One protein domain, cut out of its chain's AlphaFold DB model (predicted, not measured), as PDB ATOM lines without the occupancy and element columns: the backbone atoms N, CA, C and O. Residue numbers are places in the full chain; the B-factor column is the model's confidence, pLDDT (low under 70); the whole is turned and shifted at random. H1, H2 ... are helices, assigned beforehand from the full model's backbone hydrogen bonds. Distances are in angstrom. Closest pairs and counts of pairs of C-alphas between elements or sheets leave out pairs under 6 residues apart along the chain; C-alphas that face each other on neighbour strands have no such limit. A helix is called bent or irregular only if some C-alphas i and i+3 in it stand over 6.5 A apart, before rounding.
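What this domain is: This is residues 2 to 144 of the 147 residues of an uncharacterized protein of Nitrospira sp (UniProt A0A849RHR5). What does the model look like as a whole? One long helix, H7, runs along most of the length of an elongated, loosely built body, with H3 packed on its later part, H1 and H2 grouped round H3, and H5 with H6 at its beginning. H4 bridges the two groups, and residues 83 to 88 of the long loop between H5 and H6 stick out. What is it made of? The printed part has 143 residues with seven named helices, H1 to H7 in that order, and no named strand: it is all helix. How compact is it? It is loose, with a radius of gyration of the C-alphas of 19.3 A and spans of 60 by 33 by 27 A.

Where its parts are: Where does the first half run? H1 is residues 2 to 16, 21.3 A long, with C-alpha 2 at (-13.002, -51.549, 2.969). H2 is residues 18 to 26, H3 residues 29 to 44 with 22.3 A, and H4 residues 46 to 57. What follows? H5 is residues 62 to 71 and H6 residues 92 to 103. H7 is residues 108 to 142, 51.2 A from C-alpha 108 at (16.272, -53.839, 5.610) to C-alpha 142 at (-29.357, -32.550, 14.863); it is irregular, with C-alphas 109 and 112 7.5 A apart.

How they stand to each other: What does H1 meet? It touches H3 at a steep tilt of 54 degrees, opposite ways, the closest C-alphas being those of Arg 8 and Ile 42, 6.4 A apart. With residues 2 to 5 alone it touches H4, closest at Leu 5 and Leu 49, whose C-alphas are 7.4 A apart. H2 and H3 touch only at the corner, and only just, with 3 pairs of C-alphas within 8 A. How do the others stand to H7? H3 and H7 touch, closest at the C-alphas of Leu 38 and Ala 128, 5.5 A, running opposite ways at a steep tilt of 37 degrees, only just past shallow. H6 touches H7 about perpendicular, at 83 degrees, closest at the C-alphas of Leu 103 and Arg 111, 6.3 A. H5 touches H6, closest at the C-alphas of Ala 68 and Glu 100, 4.9 A, but H5 and H7 are apart. Are the helix backbones complete? Each O i to N i+4 pair is within hydrogen-bond range in H1 to H6, and 26 of 31 are in H7.

The domain as a whole: How far does it reach? The C-alphas farthest apart, those of Asp 75 and Gly 144, are 60.5 A apart. Are there cuts or long links? The printed part has no cut; the link from H5 to H6, 20 residues, is long, and the other links are tight. Where is confidence low? The mean pLDDT of the printed part is 75.4, and 31 residues are under 70, among them residues 74 to 82 and 84 to 92.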
ATOM      1  N   ARG A   2     -11.948 -52.016   3.885       61.25
ATOM      2  CA  ARG A   2     -13.002 -51.549   2.969       61.25
ATOM      3  C   ARG A   2     -13.923 -50.513   3.634       61.25
ATOM      4  O   ARG A   2     -14.079 -49.421   3.110       61.25
ATOM      5  N   THR A   3     -14.323 -50.792   4.873       69.12
ATOM      6  CA  THR A   3     -15.077 -49.878   5.741       69.12
ATOM      7  C   THR A   3     -14.394 -48.520   5.935       69.12
ATOM      8  O   THR A   3     -15.054 -47.500   5.865       69.12
ATOM      9  N   LEU A   4     -13.066 -48.459   6.114       71.81
ATOM     10  CA  LEU A   4     -12.348 -47.188   6.319       71.81
ATOM     11  C   LEU A   4     -12.291 -46.331   5.046       71.81
ATOM     12  O   LEU A   4     -12.357 -45.106   5.120       71.81
ATOM     13  N   LEU A   5     -12.197 -46.961   3.870       73.56
ATOM     14  CA  LEU A   5     -12.307 -46.245   2.597       73.56
ATOM     15  C   LEU A   5     -13.741 -45.773   2.336       73.56
ATOM     16  O   LEU A   5     -13.927 -44.662   1.853       73.56
ATOM     17  N   GLU A   6     -14.740 -46.576   2.698       75.25
ATOM     18  CA  GLU A   6     -16.152 -46.188   2.627       75.25
ATOM     19  C   GLU A   6     -16.448 -45.009   3.565       75.25
ATOM     20  O   GLU A   6     -17.068 -44.033   3.143       75.25
ATOM     21  N   ILE A   7     -15.912 -45.027   4.790       75.50
ATOM     22  CA  ILE A   7     -15.979 -43.905   5.737       75.50
ATOM     23  C   ILE A   7     -15.335 -42.654   5.134       75.50
ATOM     24  O   ILE A   7     -15.917 -41.575   5.200       75.50
ATOM     25  N   ARG A   8     -14.162 -42.772   4.501       80.44
ATOM     26  CA  ARG A   8     -13.534 -41.638   3.805       80.44
ATOM     27  C   ARG A   8     -14.456 -41.054   2.741       80.44
ATOM     28  O   ARG A   8     -14.620 -39.838   2.684       80.44
ATOM     29  N   SER A   9     -15.028 -41.901   1.890       80.38
ATOM     30  CA  SER A   9     -15.958 -41.466   0.848       80.38
ATOM     31  C   SER A   9     -17.186 -40.777   1.450       80.38
ATOM     32  O   SER A   9     -17.602 -39.738   0.941       80.38
ATOM     33  N   ALA A  10     -17.708 -41.289   2.566       79.81
ATOM     34  CA  ALA A  10     -18.805 -40.662   3.295       79.81
ATOM     35  C   ALA A  10     -18.415 -39.284   3.859       79.81
ATOM     36  O   ALA A  10     -19.150 -38.320   3.667       79.81
ATOM     37  N   LEU A  11     -17.235 -39.145   4.474       82.88
ATOM     38  CA  LEU A  11     -16.738 -37.858   4.976       82.88
ATOM     39  C   LEU A  11     -16.535 -36.837   3.855       82.88
ATOM     40  O   LEU A  11     -16.893 -35.672   4.008       82.88
ATOM     41  N   GLN A  12     -16.009 -37.264   2.706       84.94
ATOM     42  CA  GLN A  12     -15.878 -36.395   1.534       84.94
ATOM     43  C   GLN A  12     -17.244 -35.931   1.015       84.94
ATOM     44  O   GLN A  12     -17.399 -34.752   0.699       84.94
ATOM     45  N   ALA A  13     -18.236 -36.825   0.978       83.44
ATOM     46  CA  ALA A  13     -19.602 -36.478   0.597       83.44
ATOM     47  C   ALA A  13     -20.243 -35.492   1.590       83.44
ATOM     48  O   ALA A  13     -20.854 -34.513   1.167       83.44
ATOM     49  N   LEU A  14     -20.043 -35.697   2.896       81.44
ATOM     50  CA  LEU A  14     -20.502 -34.774   3.938       81.44
ATOM     51  C   LEU A  14     -19.847 -33.394   3.796       81.44
ATOM     52  O   LEU A  14     -20.544 -32.386   3.830       81.44
ATOM     53  N   LYS A  15     -18.534 -33.328   3.543       84.00
ATOM     54  CA  LYS A  15     -17.823 -32.053   3.327       84.00
ATOM     55  C   LYS A  15     -18.274 -31.301   2.079       84.00
ATOM     56  O   LYS A  15     -18.190 -30.078   2.046       84.00
ATOM     57  N   ALA A  16     -18.719 -32.020   1.053       85.75
ATOM     58  CA  ALA A  16     -19.276 -31.424  -0.156       85.75
ATOM     59  C   ALA A  16     -20.728 -30.941   0.031       85.75
ATOM     60  O   ALA A  16     -21.231 -30.180  -0.796       85.75
ATOM     61  N   ASN A  17     -21.405 -31.359   1.105       85.81
ATOM     62  CA  ASN A  17     -22.774 -30.965   1.402       85.81
ATOM     63  C   ASN A  17     -22.804 -29.646   2.199       85.81
ATOM     64  O   ASN A  17     -22.414 -29.592   3.364       85.81
ATOM     65  N   LYS A  18     -23.311 -28.580   1.567       85.81
ATOM     66  CA  LYS A  18     -23.414 -27.243   2.174       85.81
ATOM     67  C   LYS A  18     -24.278 -27.221   3.436       85.81
ATOM     68  O   LYS A  18     -23.843 -26.655   4.430       85.81
ATOM     69  N   GLU A  19     -25.432 -27.889   3.427       81.50
ATOM     70  CA  GLU A  19     -26.328 -27.953   4.593       81.50
ATOM     71  C   GLU A  19     -25.640 -28.617   5.788       81.50
ATOM     72  O   GLU A  19     -25.805 -28.199   6.933       81.50
ATOM     73  N   PHE A  20     -24.842 -29.655   5.527       81.69
ATOM     74  CA  PHE A  20     -24.073 -30.318   6.573       81.69
ATOM     75  C   PHE A  20     -22.993 -29.399   7.146       81.69
ATOM     76  O   PHE A  20     -22.854 -29.327   8.361       81.69
ATOM     77  N   ILE A  21     -22.247 -28.680   6.303       86.19
ATOM     78  CA  ILE A  21     -21.212 -27.744   6.768       86.19
ATOM     79  C   ILE A  21     -21.819 -26.583   7.561       86.19
ATOM     80  O   ILE A  21     -21.283 -26.208   8.605       86.19
ATOM     81  N   GLU A  22     -22.951 -26.044   7.114       85.31
ATOM     82  CA  GLU A  22     -23.698 -25.022   7.849       85.31
ATOM     83  C   GLU A  22     -24.160 -25.557   9.209       85.31
ATOM     84  O   GLU A  22     -23.884 -24.933  10.233       85.31
ATOM     85  N   SER A  23     -24.749 -26.755   9.247       80.19
ATOM     86  CA  SER A  23     -25.132 -27.417  10.496       80.19
ATOM     87  C   SER A  23     -23.928 -27.643  11.417       80.19
ATOM     88  O   SER A  23     -23.966 -27.241  12.580       80.19
ATOM     89  N   LEU A  24     -22.821 -28.181  10.896       83.00
ATOM     90  CA  LEU A  24     -21.578 -28.413  11.635       83.00
ATOM     91  C   LEU A  24     -21.023 -27.111  12.225       83.00
ATOM     92  O   LEU A  24     -20.514 -27.119  13.343       83.00
ATOM     93  N   SER A  25     -21.152 -25.981  11.522       86.25
ATOM     94  CA  SER A  25     -20.673 -24.681  12.007       86.25
ATOM     95  C   SER A  25     -21.380 -24.211  13.284       86.25
ATOM     96  O   SER A  25     -20.746 -23.540  14.103       86.25
ATOM     97  N   THR A  26     -22.640 -24.617  13.475       85.69
ATOM     98  CA  THR A  26     -23.468 -24.293  14.650       85.69
ATOM     99  C   THR A  26     -23.267 -25.253  15.823       85.69
ATOM    100  O   THR A  26     -23.712 -24.966  16.932       85.69
ATOM    101  N   GLN A  27     -22.582 -26.379  15.597       83.38
ATOM    102  CA  GLN A  27     -22.298 -27.363  16.638       83.38
ATOM    103  C   GLN A  27     -21.228 -26.858  17.622       83.38
ATOM    104  O   GLN A  27     -20.386 -26.026  17.257       83.38
ATOM    105  N   PRO A  28     -21.198 -27.393  18.859       85.56
ATOM    106  CA  PRO A  28     -20.155 -27.069  19.826       85.56
ATOM    107  C   PRO A  28     -18.746 -27.331  19.275       85.56
ATOM    108  O   PRO A  28     -18.522 -28.250  18.484       85.56
ATOM    109  N   GLU A  29     -17.762 -26.550  19.729       85.69
ATOM    110  CA  GLU A  29     -16.383 -26.598  19.215       85.69
ATOM    111  C   GLU A  29     -15.767 -28.004  19.264       85.69
ATOM    112  O   GLU A  29     -15.064 -28.403  18.336       85.69
ATOM    113  N   GLN A  30     -16.084 -28.772  20.308       79.00
ATOM    114  CA  GLN A  30     -15.640 -30.155  20.464       79.00
ATOM    115  C   GLN A  30     -16.045 -31.042  19.276       79.00
ATOM    116  O   GLN A  30     -15.243 -31.861  18.832       79.00
ATOM    117  N   PHE A  31     -17.244 -30.854  18.719       76.94
ATOM    118  CA  PHE A  31     -17.733 -31.638  17.580       76.94
ATOM    119  C   PHE A  31     -17.034 -31.262  16.284       76.94
ATOM    120  O   PHE A  31     -16.630 -32.136  15.518       76.94
ATOM    121  N   ARG A  32     -16.844 -29.960  16.056       84.75
ATOM    122  CA  ARG A  32     -16.123 -29.470  14.877       84.75
ATOM    123  C   ARG A  32     -14.690 -29.998  14.865       84.75
ATOM    124  O   ARG A  32     -14.260 -30.550  13.858       84.75
ATOM    125  N   LYS A  33     -14.007 -29.944  16.016       85.50
ATOM    126  CA  LYS A  33     -12.664 -30.522  16.181       85.50
ATOM    127  C   LYS A  33     -12.649 -32.030  15.960       85.50
ATOM    128  O   LYS A  33     -11.800 -32.511  15.222       85.50
ATOM    129  N   ALA A  34     -13.597 -32.773  16.533       81.75
ATOM    130  CA  ALA A  34     -13.670 -34.222  16.340       81.75
ATOM    131  C   ALA A  34     -13.846 -34.603  14.859       81.75
ATOM    132  O   ALA A  34     -13.191 -35.529  14.376       81.75
ATOM    133  N   PHE A  35     -14.684 -33.866  14.123       83.69
ATOM    134  CA  PHE A  35     -14.879 -34.068  12.687       83.69
ATOM    135  C   PHE A  35     -13.618 -33.735  11.874       83.69
ATOM    136  O   PHE A  35     -13.215 -34.515  11.009       83.69
ATOM    137  N   GLU A  36     -12.967 -32.603  12.155       86.88
ATOM    138  CA  GLU A  36     -11.719 -32.200  11.495       86.88
ATOM    139  C   GLU A  36     -10.573 -33.182  11.768       86.88
ATOM    140  O   GLU A  36      -9.842 -33.556  10.846       86.88
ATOM    141  N   ASP A  37     -10.436 -33.642  13.011       85.81
ATOM    142  CA  ASP A  37      -9.429 -34.624  13.407       85.81
ATOM    143  C   ASP A  37      -9.661 -35.968  12.714       85.81
ATOM    144  O   ASP A  37      -8.707 -36.595  12.242       85.81
ATOM    145  N   LEU A  38     -10.919 -36.402  12.605       82.69
ATOM    146  CA  LEU A  38     -11.299 -37.606  11.875       82.69
ATOM    147  C   LEU A  38     -10.962 -37.492  10.378       82.69
ATOM    148  O   LEU A  38     -10.292 -38.375   9.835       82.69
ATOM    149  N   ASP A  39     -11.361 -36.397   9.720       84.94
ATOM    150  CA  ASP A  39     -11.043 -36.133   8.308       84.94
ATOM    151  C   ASP A  39      -9.527 -36.115   8.075       84.94
ATOM    152  O   ASP A  39      -9.020 -36.756   7.147       84.94
ATOM    153  N   LYS A  40      -8.776 -35.442   8.954       86.12
ATOM    154  CA  LYS A  40      -7.315 -35.367   8.882       86.12
ATOM    155  C   LYS A  40      -6.672 -36.745   9.022       86.12
ATOM    156  O   LYS A  40      -5.847 -37.099   8.181       86.12
ATOM    157  N   LYS A  41      -7.046 -37.529  10.038       82.12
ATOM    158  CA  LYS A  41      -6.491 -38.875  10.283       82.12
ATOM    159  C   LYS A  41      -6.753 -39.811   9.107       82.12
ATOM    160  O   LYS A  41      -5.829 -40.458   8.616       82.12
ATOM    161  N   ILE A  42      -7.982 -39.827   8.594       81.56
ATOM    162  CA  ILE A  42      -8.352 -40.668   7.450       81.56
ATOM    163  C   ILE A  42      -7.644 -40.224   6.165       81.56
ATOM    164  O   ILE A  42      -7.238 -41.070   5.364       81.56
ATOM    165  N   ARG A  43      -7.446 -38.917   5.959       83.56
ATOM    166  CA  ARG A  43      -6.699 -38.401   4.805       83.56
ATOM    167  C   ARG A  43      -5.225 -38.792   4.857       83.56
ATOM    168  O   ARG A  43      -4.709 -39.268   3.851       83.56
ATOM    169  N   THR A  44      -4.565 -38.627   6.004       82.25
ATOM    170  CA  THR A  44      -3.152 -39.006   6.190       82.25
ATOM    171  C   THR A  44      -2.941 -40.508   6.007       82.25
ATOM    172  O   THR A  44      -1.931 -40.938   5.461       82.25
ATOM    173  N   ALA A  45      -3.921 -41.317   6.399       81.06
ATOM    174  CA  ALA A  45      -3.878 -42.759   6.221       81.06
ATOM    175  C   ALA A  45      -4.281 -43.252   4.825       81.06
ATOM    176  O   ALA A  45      -4.276 -44.460   4.597       81.06
ATOM    177  N   HIS A  46      -4.665 -42.372   3.894       81.19
ATOM    178  CA  HIS A  46      -5.273 -42.794   2.633       81.19
ATOM    179  C   HIS A  46      -4.377 -43.730   1.819       81.19
ATOM    180  O   HIS A  46      -4.831 -44.806   1.422       81.19
ATOM    181  N   ASP A  47      -3.129 -43.326   1.592       81.00
ATOM    182  CA  ASP A  47      -2.193 -44.092   0.770       81.00
ATOM    183  C   ASP A  47      -1.883 -45.435   1.431       81.00
ATOM    184  O   ASP A  47      -1.975 -46.478   0.794       81.00
ATOM    185  N   PHE A  48      -1.689 -45.429   2.750       79.75
ATOM    186  CA  PHE A  48      -1.513 -46.641   3.543       79.75
ATOM    187  C   PHE A  48      -2.709 -47.605   3.446       79.75
ATOM    188  O   PHE A  48      -2.532 -48.793   3.185       79.75
ATOM    189  N   LEU A  49      -3.940 -47.107   3.604       76.88
ATOM    190  CA  LEU A  49      -5.157 -47.918   3.508       76.88
ATOM    191  C   LEU A  49      -5.369 -48.482   2.103       76.88
ATOM    192  O   LEU A  49      -5.842 -49.611   1.953       76.88
ATOM    193  N   LYS A  50      -5.029 -47.701   1.075       78.62
ATOM    194  CA  LYS A  50      -5.084 -48.127  -0.324       78.62
ATOM    195  C   LYS A  50      -4.038 -49.204  -0.604       78.62
ATOM    196  O   LYS A  50      -4.366 -50.201  -1.244       78.62
ATOM    197  N   ASP A  51      -2.823 -49.029  -0.102       77.62
ATOM    198  CA  ASP A  51      -1.729 -49.977  -0.283       77.62
ATOM    199  C   ASP A  51      -2.026 -51.303   0.419       77.62
ATOM    200  O   ASP A  51      -1.994 -52.343  -0.235       77.62
ATOM    201  N   ILE A  52      -2.441 -51.302   1.692       75.88
ATOM    202  CA  ILE A  52      -2.814 -52.561   2.359       75.88
ATOM    203  C   ILE A  52      -4.031 -53.202   1.676       75.88
ATOM    204  O   ILE A  52      -4.043 -54.418   1.484       75.88
ATOM    205  N   LEU A  53      -5.044 -52.440   1.242       73.12
ATOM    206  CA  LEU A  53      -6.173 -53.036   0.517       73.12
ATOM    207  C   LEU A  53      -5.720 -53.729  -0.773       73.12
ATOM    208  O   LEU A  53      -6.161 -54.847  -1.045       73.12
ATOM    209  N   ASN A  54      -4.836 -53.093  -1.538       73.31
ATOM    210  CA  ASN A  54      -4.320 -53.640  -2.791       73.31
ATOM    211  C   ASN A  54      -3.406 -54.850  -2.594       73.31
ATOM    212  O   ASN A  54      -3.303 -55.677  -3.498       73.31
ATOM    213  N   GLU A  55      -2.715 -54.928  -1.461       71.12
ATOM    214  CA  GLU A  55      -1.714 -55.965  -1.216       71.12
ATOM    215  C   GLU A  55      -2.244 -57.135  -0.375       71.12
ATOM    216  O   GLU A  55      -1.801 -58.263  -0.572       71.12
ATOM    217  N   VAL A  56      -3.223 -56.897   0.504       70.75
ATOM    218  CA  VAL A  56      -3.708 -57.882   1.492       70.75
ATOM    219  C   VAL A  56      -5.226 -58.099   1.436       70.75
ATOM    220  O   VAL A  56      -5.695 -59.198   1.709       70.75
ATOM    221  N   GLY A  57      -6.027 -57.079   1.103       60.00
ATOM    222  CA  GLY A  57      -7.477 -57.121   1.356       60.00
ATOM    223  C   GLY A  57      -8.399 -57.384   0.160       60.00
ATOM    224  O   GLY A  57      -9.501 -57.885   0.361       60.00
ATOM    225  N   GLY A  58      -8.011 -57.002  -1.061       58.88
ATOM    226  CA  GLY A  58      -8.877 -57.083  -2.246       58.88
ATOM    227  C   GLY A  58      -8.622 -58.326  -3.094       58.88
ATOM    228  O   GLY A  58      -9.544 -59.079  -3.380       58.88
ATOM    229  N   HIS A  59      -7.364 -58.523  -3.482       59.34
ATOM    230  CA  HIS A  59      -6.828 -59.715  -4.136       59.34
ATOM    231  C   HIS A  59      -5.358 -59.772  -3.738       59.34
ATOM    232  O   HIS A  59      -4.574 -58.937  -4.191       59.34
ATOM    233  N   VAL A  60      -4.980 -60.700  -2.860       64.31
ATOM    234  CA  VAL A  60      -3.570 -60.851  -2.496       64.31
ATOM    235  C   VAL A  60      -2.806 -61.217  -3.767       64.31
ATOM    236  O   VAL A  60      -3.050 -62.267  -4.368       64.31
ATOM    237  N   LYS A  61      -1.920 -60.331  -4.229       72.50
ATOM    238  CA  LYS A  61      -1.152 -60.567  -5.456       72.50
ATOM    239  C   LYS A  61      -0.219 -61.746  -5.221       72.50
ATOM    240  O   LYS A  61       0.549 -61.744  -4.259       72.50
ATOM    241  N   ARG A  62      -0.249 -62.738  -6.111       76.19
ATOM    242  CA  ARG A  62       0.581 -63.947  -6.002       76.19
ATOM    243  C   ARG A  62       2.066 -63.606  -5.863       76.19
ATOM    244  O   ARG A  62       2.779 -64.246  -5.101       76.19
ATOM    245  N   GLU A  63       2.510 -62.570  -6.559       78.19
ATOM    246  CA  GLU A  63       3.870 -62.039  -6.524       78.19
ATOM    247  C   GLU A  63       4.222 -61.471  -5.144       78.19
ATOM    248  O   GLU A  63       5.334 -61.679  -4.668       78.19
ATOM    249  N   ALA A  64       3.275 -60.798  -4.482       75.00
ATOM    250  CA  ALA A  64       3.455 -60.288  -3.125       75.00
ATOM    251  C   ALA A  64       3.662 -61.431  -2.127       75.00
ATOM    252  O   ALA A  64       4.589 -61.375  -1.326       75.00
ATOM    253  N   VAL A  65       2.843 -62.484  -2.229       77.31
ATOM    254  CA  VAL A  65       2.963 -63.684  -1.387       77.31
ATOM    255  C   VAL A  65       4.277 -64.400  -1.651       77.31
ATOM    256  O   VAL A  65       4.963 -64.775  -0.710       77.31
ATOM    257  N   LYS A  66       4.651 -64.573  -2.924       80.06
ATOM    258  CA  LYS A  66       5.890 -65.257  -3.298       80.06
ATOM    259  C   LYS A  66       7.116 -64.558  -2.703       80.06
ATOM    260  O   LYS A  66       7.907 -65.213  -2.041       80.06
ATOM    261  N   MET A  67       7.230 -63.240  -2.884       79.19
ATOM    262  CA  MET A  67       8.338 -62.462  -2.315       79.19
ATOM    263  C   MET A  67       8.334 -62.477  -0.786       79.19
ATOM    264  O   MET A  67       9.394 -62.497  -0.174       79.19
ATOM    265  N   ALA A  68       7.157 -62.456  -0.159       80.88
ATOM    266  CA  ALA A  68       7.065 -62.553   1.290       80.88
ATOM    267  C   ALA A  68       7.583 -63.910   1.787       80.88
ATOM    268  O   ALA A  68       8.442 -63.946   2.657       80.88
ATOM    269  N   LEU A  69       7.154 -65.013   1.167       78.25
ATOM    270  CA  LEU A  69       7.619 -66.361   1.509       78.25
ATOM    271  C   LEU A  69       9.124 -66.559   1.273       78.25
ATOM    272  O   LEU A  69       9.759 -67.253   2.055       78.25
ATOM    273  N   GLU A  70       9.701 -65.950   0.232       80.94
ATOM    274  CA  GLU A  70      11.151 -66.000  -0.039       80.94
ATOM    275  C   GLU A  70      11.986 -65.274   1.030       80.94
ATOM    276  O   GLU A  70      13.147 -65.623   1.234       80.94
ATOM    277  N   ASN A  71      11.406 -64.283   1.715       76.25
ATOM    278  CA  ASN A  71      12.071 -63.515   2.770       76.25
ATOM    279  C   ASN A  71      11.774 -64.035   4.185       76.25
ATOM    280  O   ASN A  71      12.401 -63.587   5.147       76.25
ATOM    281  N   MET A  72      10.823 -64.962   4.331       76.81
ATOM    282  CA  MET A  72      10.519 -65.591   5.612       76.81
ATOM    283  C   MET A  72      11.555 -66.667   5.936       76.81
ATOM    284  O   MET A  72      11.868 -67.532   5.123       76.81
ATOM    285  N   ASP A  73      12.058 -66.629   7.164       70.25
ATOM    286  CA  ASP A  73      12.950 -67.657   7.685       70.25
ATOM    287  C   ASP A  73      12.175 -68.971   7.899       70.25
ATOM    288  O   ASP A  73      11.201 -69.015   8.657       70.25
ATOM    289  N   MET A  74      12.605 -70.043   7.223       60.94
ATOM    290  CA  MET A  74      11.945 -71.353   7.270       60.94
ATOM    291  C   MET A  74      12.045 -72.029   8.646       60.94
ATOM    292  O   MET A  74      11.255 -72.929   8.935       60.94
ATOM    293  N   ASP A  75      12.971 -71.594   9.507       59.41
ATOM    294  CA  ASP A  75      13.226 -72.217  10.811       59.41
ATOM    295  C   ASP A  75      12.406 -71.614  11.968       59.41
ATOM    296  O   ASP A  75      12.537 -72.033  13.128       59.41
ATOM    297  N   ARG A  76      11.498 -70.666  11.694       58.59
ATOM    298  CA  ARG A  76      10.646 -70.052  12.727       58.59
ATOM    299  C   ARG A  76       9.559 -71.008  13.231       58.59
ATOM    300  O   ARG A  76       8.423 -71.039  12.767       58.59
ATOM    301  N   LYS A  77       9.899 -71.766  14.274       49.44
ATOM    302  CA  LYS A  77       8.980 -72.645  15.015       49.44
ATOM    303  C   LYS A  77       8.025 -71.840  15.905       49.44
ATOM    304  O   LYS A  77       8.341 -71.575  17.058       49.44
ATOM    305  N   ALA A  78       6.861 -71.467  15.382       52.94
ATOM    306  CA  ALA A  78       5.621 -71.258  16.144       52.94
ATOM    307  C   ALA A  78       4.482 -70.964  15.161       52.94
ATOM    308  O   ALA A  78       4.501 -69.944  14.482       52.94
ATOM    309  N   LEU A  79       3.488 -71.850  15.079       57.75
ATOM    310  CA  LEU A  79       2.325 -71.642  14.209       57.75
ATOM    311  C   LEU A  79       1.350 -70.615  14.813       57.75
ATOM    312  O   LEU A  79       0.676 -69.890  14.087       57.75
ATOM    313  N   ILE A  80       1.289 -70.561  16.147       49.94
ATOM    314  CA  ILE A  80       0.358 -69.757  16.941       49.94
ATOM    315  C   ILE A  80       1.170 -68.981  17.980       49.94
ATOM    316  O   ILE A  80       1.952 -69.570  18.725       49.94
ATOM    317  N   GLU A  81       0.978 -67.669  18.021       69.06
ATOM    318  CA  GLU A  81       1.408 -66.795  19.104       69.06
ATOM    319  C   GLU A  81       0.235 -66.668  20.078       69.06
ATOM    320  O   GLU A  81      -0.847 -66.225  19.697       69.06
ATOM    321  N   LEU A  82       0.415 -67.160  21.307       65.88
ATOM    322  CA  LEU A  82      -0.627 -67.141  22.330       65.88
ATOM    323  C   LEU A  82      -0.562 -65.820  23.091       65.88
ATOM    324  O   LEU A  82       0.446 -65.517  23.728       65.88
ATOM    325  N   GLY A  83      -1.651 -65.064  23.040       71.12
ATOM    326  CA  GLY A  83      -1.842 -63.884  23.870       71.12
ATOM    327  C   GLY A  83      -2.609 -64.205  25.161       71.12
ATOM    328  O   GLY A  83      -3.105 -65.321  25.332       71.12
ATOM    329  N   PRO A  84      -2.736 -63.237  26.088       67.81
ATOM    330  CA  PRO A  84      -3.459 -63.420  27.351       67.81
ATOM    331  C   PRO A  84      -4.965 -63.676  27.162       67.81
ATOM    332  O   PRO A  84      -5.620 -64.170  28.080       67.81
ATOM    333  N   THR A  85      -5.516 -63.378  25.980       68.44
ATOM    334  CA  THR A  85      -6.886 -63.725  25.587       68.44
ATOM    335  C   THR A  85      -6.929 -64.453  24.236       68.44
ATOM    336  O   THR A  85      -5.961 -64.464  23.472       68.44
ATOM    337  N   ILE A  86      -8.085 -65.045  23.905       53.72
ATOM    338  CA  ILE A  86      -8.340 -65.638  22.578       53.72
ATOM    339  C   ILE A  86      -8.198 -64.584  21.468       53.72
ATOM    340  O   ILE A  86      -7.715 -64.910  20.391       53.72
ATOM    341  N   ALA A  87      -8.582 -63.330  21.731       59.47
ATOM    342  CA  ALA A  87      -8.470 -62.237  20.764       59.47
ATOM    343  C   ALA A  87      -7.013 -61.805  20.523       59.47
ATOM    344  O   ALA A  87      -6.686 -61.345  19.432       59.47
ATOM    345  N   ASP A  88      -6.144 -61.997  21.516       57.62
ATOM    346  CA  ASP A  88      -4.714 -61.682  21.429       57.62
ATOM    347  C   ASP A  88      -3.892 -62.849  20.853       57.62
ATOM    348  O   ASP A  88      -2.720 -62.690  20.508       57.62
ATOM    349  N   SER A  89      -4.505 -64.030  20.738       54.09
ATOM    350  CA  SER A  89      -3.883 -65.214  20.155       54.09
ATOM    351  C   SER A  89      -4.044 -65.206  18.639       54.09
ATOM    352  O   SER A  89      -5.159 -65.193  18.121       54.09
ATOM    353  N   HIS A  90      -2.937 -65.238  17.905       66.62
ATOM    354  CA  HIS A  90      -2.952 -65.128  16.450       66.62
ATOM    355  C   HIS A  90      -1.988 -66.117  15.799       66.62
ATOM    356  O   HIS A  90      -1.009 -66.561  16.394       66.62
ATOM    357  N   TYR A  91      -2.264 -66.494  14.549       59.25
ATOM    358  CA  TYR A  91      -1.311 -67.288  13.781       59.25
ATOM    359  C   TYR A  91      -0.091 -66.421  13.484       59.25
ATOM    360  O   TYR A  91      -0.171 -65.507  12.659       59.25
ATOM    361  N   LYS A  92       1.034 -66.720  14.137       68.88
ATOM    362  CA  LYS A  92       2.296 -65.986  13.974       68.88
ATOM    363  C   LYS A  92       2.687 -65.885  12.499       68.88
ATOM    364  O   LYS A  92       2.994 -64.807  12.008       68.88
ATOM    365  N   PHE A  93       2.520 -66.990  11.771       71.00
ATOM    366  CA  PHE A  93       2.728 -67.060  10.326       71.00
ATOM    367  C   PHE A  93       1.896 -66.033   9.542       71.00
ATOM    368  O   PHE A  93       2.406 -65.415   8.615       71.00
ATOM    369  N   ALA A  94       0.624 -65.827   9.898       72.25
ATOM    370  CA  ALA A  94      -0.228 -64.868   9.199       72.25
ATOM    371  C   ALA A  94       0.226 -63.425   9.459       72.25
ATOM    372  O   ALA A  94       0.262 -62.620   8.529       72.25
ATOM    373  N   GLY A  95       0.616 -63.113  10.699       73.44
ATOM    374  CA  GLY A  95       1.185 -61.812  11.055       73.44
ATOM    375  C   GLY A  95       2.500 -61.535  10.324       73.44
ATOM    376  O   GLY A  95       2.654 -60.478   9.716       73.44
ATOM    377  N   GLU A  96       3.410 -62.508  10.308       75.44
ATOM    378  CA  GLU A  96       4.696 -62.417   9.608       75.44
ATOM    379  C   GLU A  96       4.518 -62.296   8.095       75.44
ATOM    380  O   GLU A  96       5.121 -61.424   7.480       75.44
ATOM    381  N   LEU A  97       3.636 -63.099   7.495       77.62
ATOM    382  CA  LEU A  97       3.342 -63.023   6.066       77.62
ATOM    383  C   LEU A  97       2.802 -61.642   5.680       77.62
ATOM    384  O   LEU A  97       3.226 -61.066   4.680       77.62
ATOM    385  N   ILE A  98       1.882 -61.088   6.471       77.44
ATOM    386  CA  ILE A  98       1.341 -59.745   6.235       77.44
ATOM    387  C   ILE A  98       2.436 -58.686   6.403       77.44
ATOM    388  O   ILE A  98       2.546 -57.793   5.561       77.44
ATOM    389  N   ALA A  99       3.264 -58.789   7.446       79.06
ATOM    390  CA  ALA A  99       4.379 -57.874   7.665       79.06
ATOM    391  C   ALA A  99       5.368 -57.911   6.490       79.06
ATOM    392  O   ALA A  99       5.738 -56.863   5.966       79.06
ATOM    393  N   GLU A 100       5.727 -59.096   6.005       82.38
ATOM    394  CA  GLU A 100       6.611 -59.277   4.853       82.38
ATOM    395  C   GLU A 100       5.997 -58.746   3.549       82.38
ATOM    396  O   GLU A 100       6.684 -58.090   2.762       82.38
ATOM    397  N   ILE A 101       4.689 -58.923   3.336       81.44
ATOM    398  CA  ILE A 101       3.971 -58.316   2.202       81.44
ATOM    399  C   ILE A 101       4.049 -56.782   2.258       81.44
ATOM    400  O   ILE A 101       4.283 -56.144   1.226       81.44
ATOM    401  N   ILE A 102       3.877 -56.186   3.442       80.38
ATOM    402  CA  ILE A 102       3.962 -54.732   3.654       80.38
ATOM    403  C   ILE A 102       5.403 -54.235   3.447       80.38
ATOM    404  O   ILE A 102       5.623 -53.195   2.824       80.38
ATOM    405  N   LEU A 103       6.393 -54.989   3.928       83.94
ATOM    406  CA  LEU A 103       7.803 -54.598   3.958       83.94
ATOM    407  C   LEU A 103       8.588 -54.953   2.689       83.94
ATOM    408  O   LEU A 103       9.725 -54.514   2.547       83.94
ATOM    409  N   ARG A 104       8.008 -55.683   1.731       80.38
ATOM    410  CA  ARG A 104       8.703 -56.207   0.533       80.38
ATOM    411  C   ARG A 104       9.493 -55.185  -0.308       80.38
ATOM    412  O   ARG A 104      10.332 -55.572  -1.109       80.38
ATOM    413  N   LYS A 105       9.177 -53.888  -0.208       83.25
ATOM    414  CA  LYS A 105       9.847 -52.782  -0.932       83.25
ATOM    415  C   LYS A 105      10.626 -51.849   0.003       83.25
ATOM    416  O   LYS A 105      11.083 -50.793  -0.429       83.25
ATOM    417  N   VAL A 106      10.739 -52.210   1.276       84.19
ATOM    418  CA  VAL A 106      11.383 -51.410   2.314       84.19
ATOM    419  C   VAL A 106      12.797 -51.955   2.538       84.19
ATOM    420  O   VAL A 106      12.939 -53.143   2.837       84.19
ATOM    421  N   PRO A 107      13.846 -51.122   2.400       86.31
ATOM    422  CA  PRO A 107      15.220 -51.522   2.706       86.31
ATOM    423  C   PRO A 107      15.349 -52.054   4.134       86.31
ATOM    424  O   PRO A 107      14.719 -51.502   5.038       86.31
ATOM    425  N   THR A 108      16.156 -53.100   4.338       82.31
ATOM    426  CA  THR A 108      16.272 -53.839   5.610       82.31
ATOM    427  C   THR A 108      16.481 -52.928   6.814       82.31
ATOM    428  O   THR A 108      15.787 -53.061   7.818       82.31
ATOM    429  N   GLU A 109      17.355 -51.939   6.677       87.81
ATOM    430  CA  GLU A 109      17.703 -50.956   7.701       87.81
ATOM    431  C   GLU A 109      16.556 -50.004   8.088       87.81
ATOM    432  O   GLU A 109      16.638 -49.326   9.109       87.81
ATOM    433  N   ARG A 110      15.477 -49.945   7.298       87.44
ATOM    434  CA  ARG A 110      14.285 -49.119   7.565       87.44
ATOM    435  C   ARG A 110      13.054 -49.928   7.958       87.44
ATOM    436  O   ARG A 110      12.029 -49.328   8.277       87.44
ATOM    437  N   ARG A 111      13.118 -51.262   7.912       82.81
ATOM    438  CA  ARG A 111      11.935 -52.125   8.072       82.81
ATOM    439  C   ARG A 111      11.266 -51.961   9.431       82.81
ATOM    440  O   ARG A 111      10.047 -51.853   9.476       82.81
ATOM    441  N   GLU A 112      12.049 -51.893  10.503       78.56
ATOM    442  CA  GLU A 112      11.531 -51.738  11.867       78.56
ATOM    443  C   GLU A 112      10.802 -50.400  12.047       78.56
ATOM    444  O   GLU A 112       9.622 -50.384  12.389       78.56
ATOM    445  N   ALA A 113      11.459 -49.287  11.701       80.94
ATOM    446  CA  ALA A 113      10.862 -47.954  11.781       80.94
ATOM    447  C   ALA A 113       9.600 -47.827  10.910       80.94
ATOM    448  O   ALA A 113       8.605 -47.235  11.327       80.94
ATOM    449  N   TYR A 114       9.617 -48.414   9.708       81.50
ATOM    450  CA  TYR A 114       8.455 -48.421   8.823       81.50
ATOM    451  C   TYR A 114       7.295 -49.230   9.416       81.50
ATOM    452  O   TYR A 114       6.148 -48.788   9.371       81.50
ATOM    453  N   LEU A 115       7.575 -50.403   9.990       79.38
ATOM    454  CA  LEU A 115       6.552 -51.231  10.624       79.38
ATOM    455  C   LEU A 115       5.943 -50.525  11.842       79.38
ATOM    456  O   LEU A 115       4.720 -50.499  11.975       79.38
ATOM    457  N   GLU A 116       6.769 -49.896  12.677       78.88
ATOM    458  CA  GLU A 116       6.312 -49.120  13.832       78.88
ATOM    459  C   GLU A 116       5.409 -47.951  13.406       78.88
ATOM    460  O   GLU A 116       4.329 -47.756  13.972       78.88
ATOM    461  N   GLU A 117       5.799 -47.213  12.361       82.44
ATOM    462  CA  GLU A 117       4.977 -46.157  11.764       82.44
ATOM    463  C   GLU A 117       3.604 -46.704  11.338       82.44
ATOM    464  O   GLU A 117       2.570 -46.112  11.652       82.44
ATOM    465  N   LYS A 118       3.564 -47.863  10.669       79.88
ATOM    466  CA  LYS A 118       2.312 -48.452  10.159       79.88
ATOM    467  C   LYS A 118       1.415 -49.007  11.260       79.88
ATOM    468  O   LYS A 118       0.191 -48.847  11.187       79.88
ATOM    469  N   ILE A 119       1.993 -49.602  12.299       78.38
ATOM    470  CA  ILE A 119       1.254 -50.033  13.492       78.38
ATOM    471  C   ILE A 119       0.640 -48.814  14.185       78.38
ATOM    472  O   ILE A 119      -0.558 -48.809  14.475       78.38
ATOM    473  N   ARG A 120       1.421 -47.744  14.369       78.94
ATOM    474  CA  ARG A 120       0.950 -46.491  14.972       78.94
ATOM    475  C   ARG A 120      -0.189 -45.864  14.171       78.94
ATOM    476  O   ARG A 120      -1.227 -45.551  14.748       78.94
ATOM    477  N   MET A 121      -0.055 -45.775  12.846       76.62
ATOM    478  CA  MET A 121      -1.133 -45.305  11.964       76.62
ATOM    479  C   MET A 121      -2.408 -46.152  12.113       76.62
ATOM    480  O   MET A 121      -3.513 -45.615  12.132       76.62
ATOM    481  N   THR A 122      -2.275 -47.474  12.250       75.00
ATOM    482  CA  THR A 122      -3.422 -48.381  12.438       75.00
ATOM    483  C   THR A 122      -4.103 -48.170  13.796       75.00
ATOM    484  O   THR A 122      -5.336 -48.137  13.878       75.00
ATOM    485  N   ALA A 123      -3.325 -47.957  14.858       76.50
ATOM    486  CA  ALA A 123      -3.851 -47.629  16.179       76.50
ATOM    487  C   ALA A 123      -4.586 -46.275  16.178       76.50
ATOM    488  O   ALA A 123      -5.708 -46.171  16.679       76.50
ATOM    489  N   GLU A 124      -4.014 -45.252  15.536       75.00
ATOM    490  CA  GLU A 124      -4.640 -43.932  15.397       75.00
ATOM    491  C   GLU A 124      -5.965 -43.985  14.625       75.00
ATOM    492  O   GLU A 124      -6.925 -43.300  14.991       75.00
ATOM    493  N   LEU A 125      -6.047 -44.825  13.588       73.50
ATOM    494  CA  LEU A 125      -7.281 -45.072  12.839       73.50
ATOM    495  C   LEU A 125      -8.353 -45.762  13.677       73.50
ATOM    496  O   LEU A 125      -9.532 -45.462  13.514       73.50
ATOM    497  N   THR A 126      -7.963 -46.647  14.592       70.69
ATOM    498  CA  THR A 126      -8.908 -47.290  15.518       70.69
ATOM    499  C   THR A 126      -9.526 -46.253  16.456       70.69
ATOM    500  O   THR A 126     -10.740 -46.228  16.634       70.69
ATOM    501  N   GLY A 127      -8.724 -45.311  16.963       67.38
ATOM    502  CA  GLY A 127      -9.245 -44.156  17.702       67.38
ATOM    503  C   GLY A 127     -10.123 -43.234  16.843       67.38
ATOM    504  O   GLY A 127     -11.081 -42.648  17.339       67.38
ATOM    505  N   ALA A 128      -9.837 -43.127  15.542       69.19
ATOM    506  CA  ALA A 128     -10.667 -42.375  14.604       69.19
ATOM    507  C   ALA A 128     -12.045 -43.031  14.386       69.19
ATOM    508  O   ALA A 128     -13.026 -42.317  14.202       69.19
ATOM    509  N   LEU A 129     -12.160 -44.363  14.477       68.50
ATOM    510  CA  LEU A 129     -13.460 -45.043  14.404       68.50
ATOM    511  C   LEU A 129     -14.408 -44.594  15.523       68.50
ATOM    512  O   LEU A 129     -15.584 -44.390  15.264       68.50
ATOM    513  N   HIS A 130     -13.903 -44.327  16.728       67.50
ATOM    514  CA  HIS A 130     -14.736 -43.795  17.812       67.50
ATOM    515  C   HIS A 130     -15.261 -42.376  17.518       67.50
ATOM    516  O   HIS A 130     -16.374 -42.018  17.898       67.50
ATOM    517  N   ALA A 131     -14.496 -41.565  16.780       70.00
ATOM    518  CA  ALA A 131     -14.956 -40.247  16.348       70.00
ATOM    519  C   ALA A 131     -16.120 -40.336  15.345       70.00
ATOM    520  O   ALA A 131     -16.915 -39.402  15.254       70.00
ATOM    521  N   ILE A 132     -16.261 -41.455  14.625       72.00
ATOM    522  CA  ILE A 132     -17.406 -41.692  13.738       72.00
ATOM    523  C   ILE A 132     -18.681 -41.813  14.556       72.00
ATOM    524  O   ILE A 132     -19.660 -41.175  14.192       72.00
ATOM    525  N   ASP A 133     -18.657 -42.558  15.665       71.62
ATOM    526  CA  ASP A 133     -19.819 -42.697  16.549       71.62
ATOM    527  C   ASP A 133     -20.267 -41.329  17.070       71.62
ATOM    528  O   ASP A 133     -21.452 -41.008  17.033       71.62
ATOM    529  N   ILE A 134     -19.316 -40.476  17.465       71.06
ATOM    530  CA  ILE A 134     -19.593 -39.104  17.917       71.06
ATOM    531  C   ILE A 134     -20.242 -38.273  16.799       71.06
ATOM    532  O   ILE A 134     -21.233 -37.583  17.040       71.06
ATOM    533  N   VAL A 135     -19.715 -38.344  15.573       70.62
ATOM    534  CA  VAL A 135     -20.260 -37.610  14.417       70.62
ATOM    535  C   VAL A 135     -21.645 -38.134  14.019       70.62
ATOM    536  O   VAL A 135     -22.528 -37.340  13.700       70.62
ATOM    537  N   LEU A 136     -21.860 -39.450  14.057       73.88
ATOM    538  CA  LEU A 136     -23.147 -40.083  13.756       73.88
ATOM    539  C   LEU A 136     -24.196 -39.725  14.803       73.88
ATOM    540  O   LEU A 136     -25.295 -39.322  14.433       73.88
ATOM    541  N   LEU A 137     -23.856 -39.808  16.090       71.69
ATOM    542  CA  LEU A 137     -24.745 -39.405  17.178       71.69
ATOM    543  C   LEU A 137     -25.124 -37.926  17.061       71.69
ATOM    544  O   LEU A 137     -26.303 -37.602  17.156       71.69
ATOM    545  N   ALA A 138     -24.163 -37.047  16.763       65.69
ATOM    546  CA  ALA A 138     -24.432 -35.626  16.542       65.69
ATOM    547  C   ALA A 138     -25.337 -35.376  15.327       65.69
ATOM    548  O   ALA A 138     -26.249 -34.552  15.378       65.69
ATOM    549  N   TYR A 139     -25.118 -36.100  14.227       68.69
ATOM    550  CA  TYR A 139     -25.989 -36.023  13.057       68.69
ATOM    551  C   TYR A 139     -27.420 -36.468  13.389       68.69
ATOM    552  O   TYR A 139     -28.371 -35.761  13.052       68.69
ATOM    553  N   VAL A 140     -27.576 -37.605  14.072       74.12
ATOM    554  CA  VAL A 140     -28.881 -38.140  14.490       74.12
ATOM    555  C   VAL A 140     -29.585 -37.159  15.435       74.12
ATOM    556  O   VAL A 140     -30.769 -36.886  15.231       74.12
ATOM    557  N   ASP A 141     -28.866 -36.572  16.394       70.19
ATOM    558  CA  ASP A 141     -29.383 -35.539  17.301       70.19
ATOM    559  C   ASP A 141     -29.870 -34.302  16.534       70.19
ATOM    560  O   ASP A 141     -31.030 -33.905  16.644       70.19
ATOM    561  N   SER A 142     -29.031 -33.751  15.649       64.50
ATOM    562  CA  SER A 142     -29.357 -32.550  14.863       64.50
ATOM    563  C   SER A 142     -30.571 -32.715  13.942       64.50
ATOM    564  O   SER A 142     -31.220 -31.735  13.574       64.50
ATOM    565  N   ARG A 143     -30.890 -33.955  13.554       71.00
ATOM    566  CA  ARG A 143     -32.049 -34.294  12.719       71.00
ATOM    567  C   ARG A 143     -33.281 -34.677  13.550       71.00
ATOM    568  O   ARG A 143     -34.305 -35.012  12.958       71.00
ATOM    569  N   GLY A 144     -33.193 -34.638  14.883       72.69
ATOM    570  CA  GLY A 144     -34.262 -35.064  15.792       72.69
ATOM    571  C   GLY A 144     -34.604 -36.547  15.645       72.69
ATOM    572  O   GLY A 144     -35.756 -36.940  15.804       72.69
TER     573      GLY A 144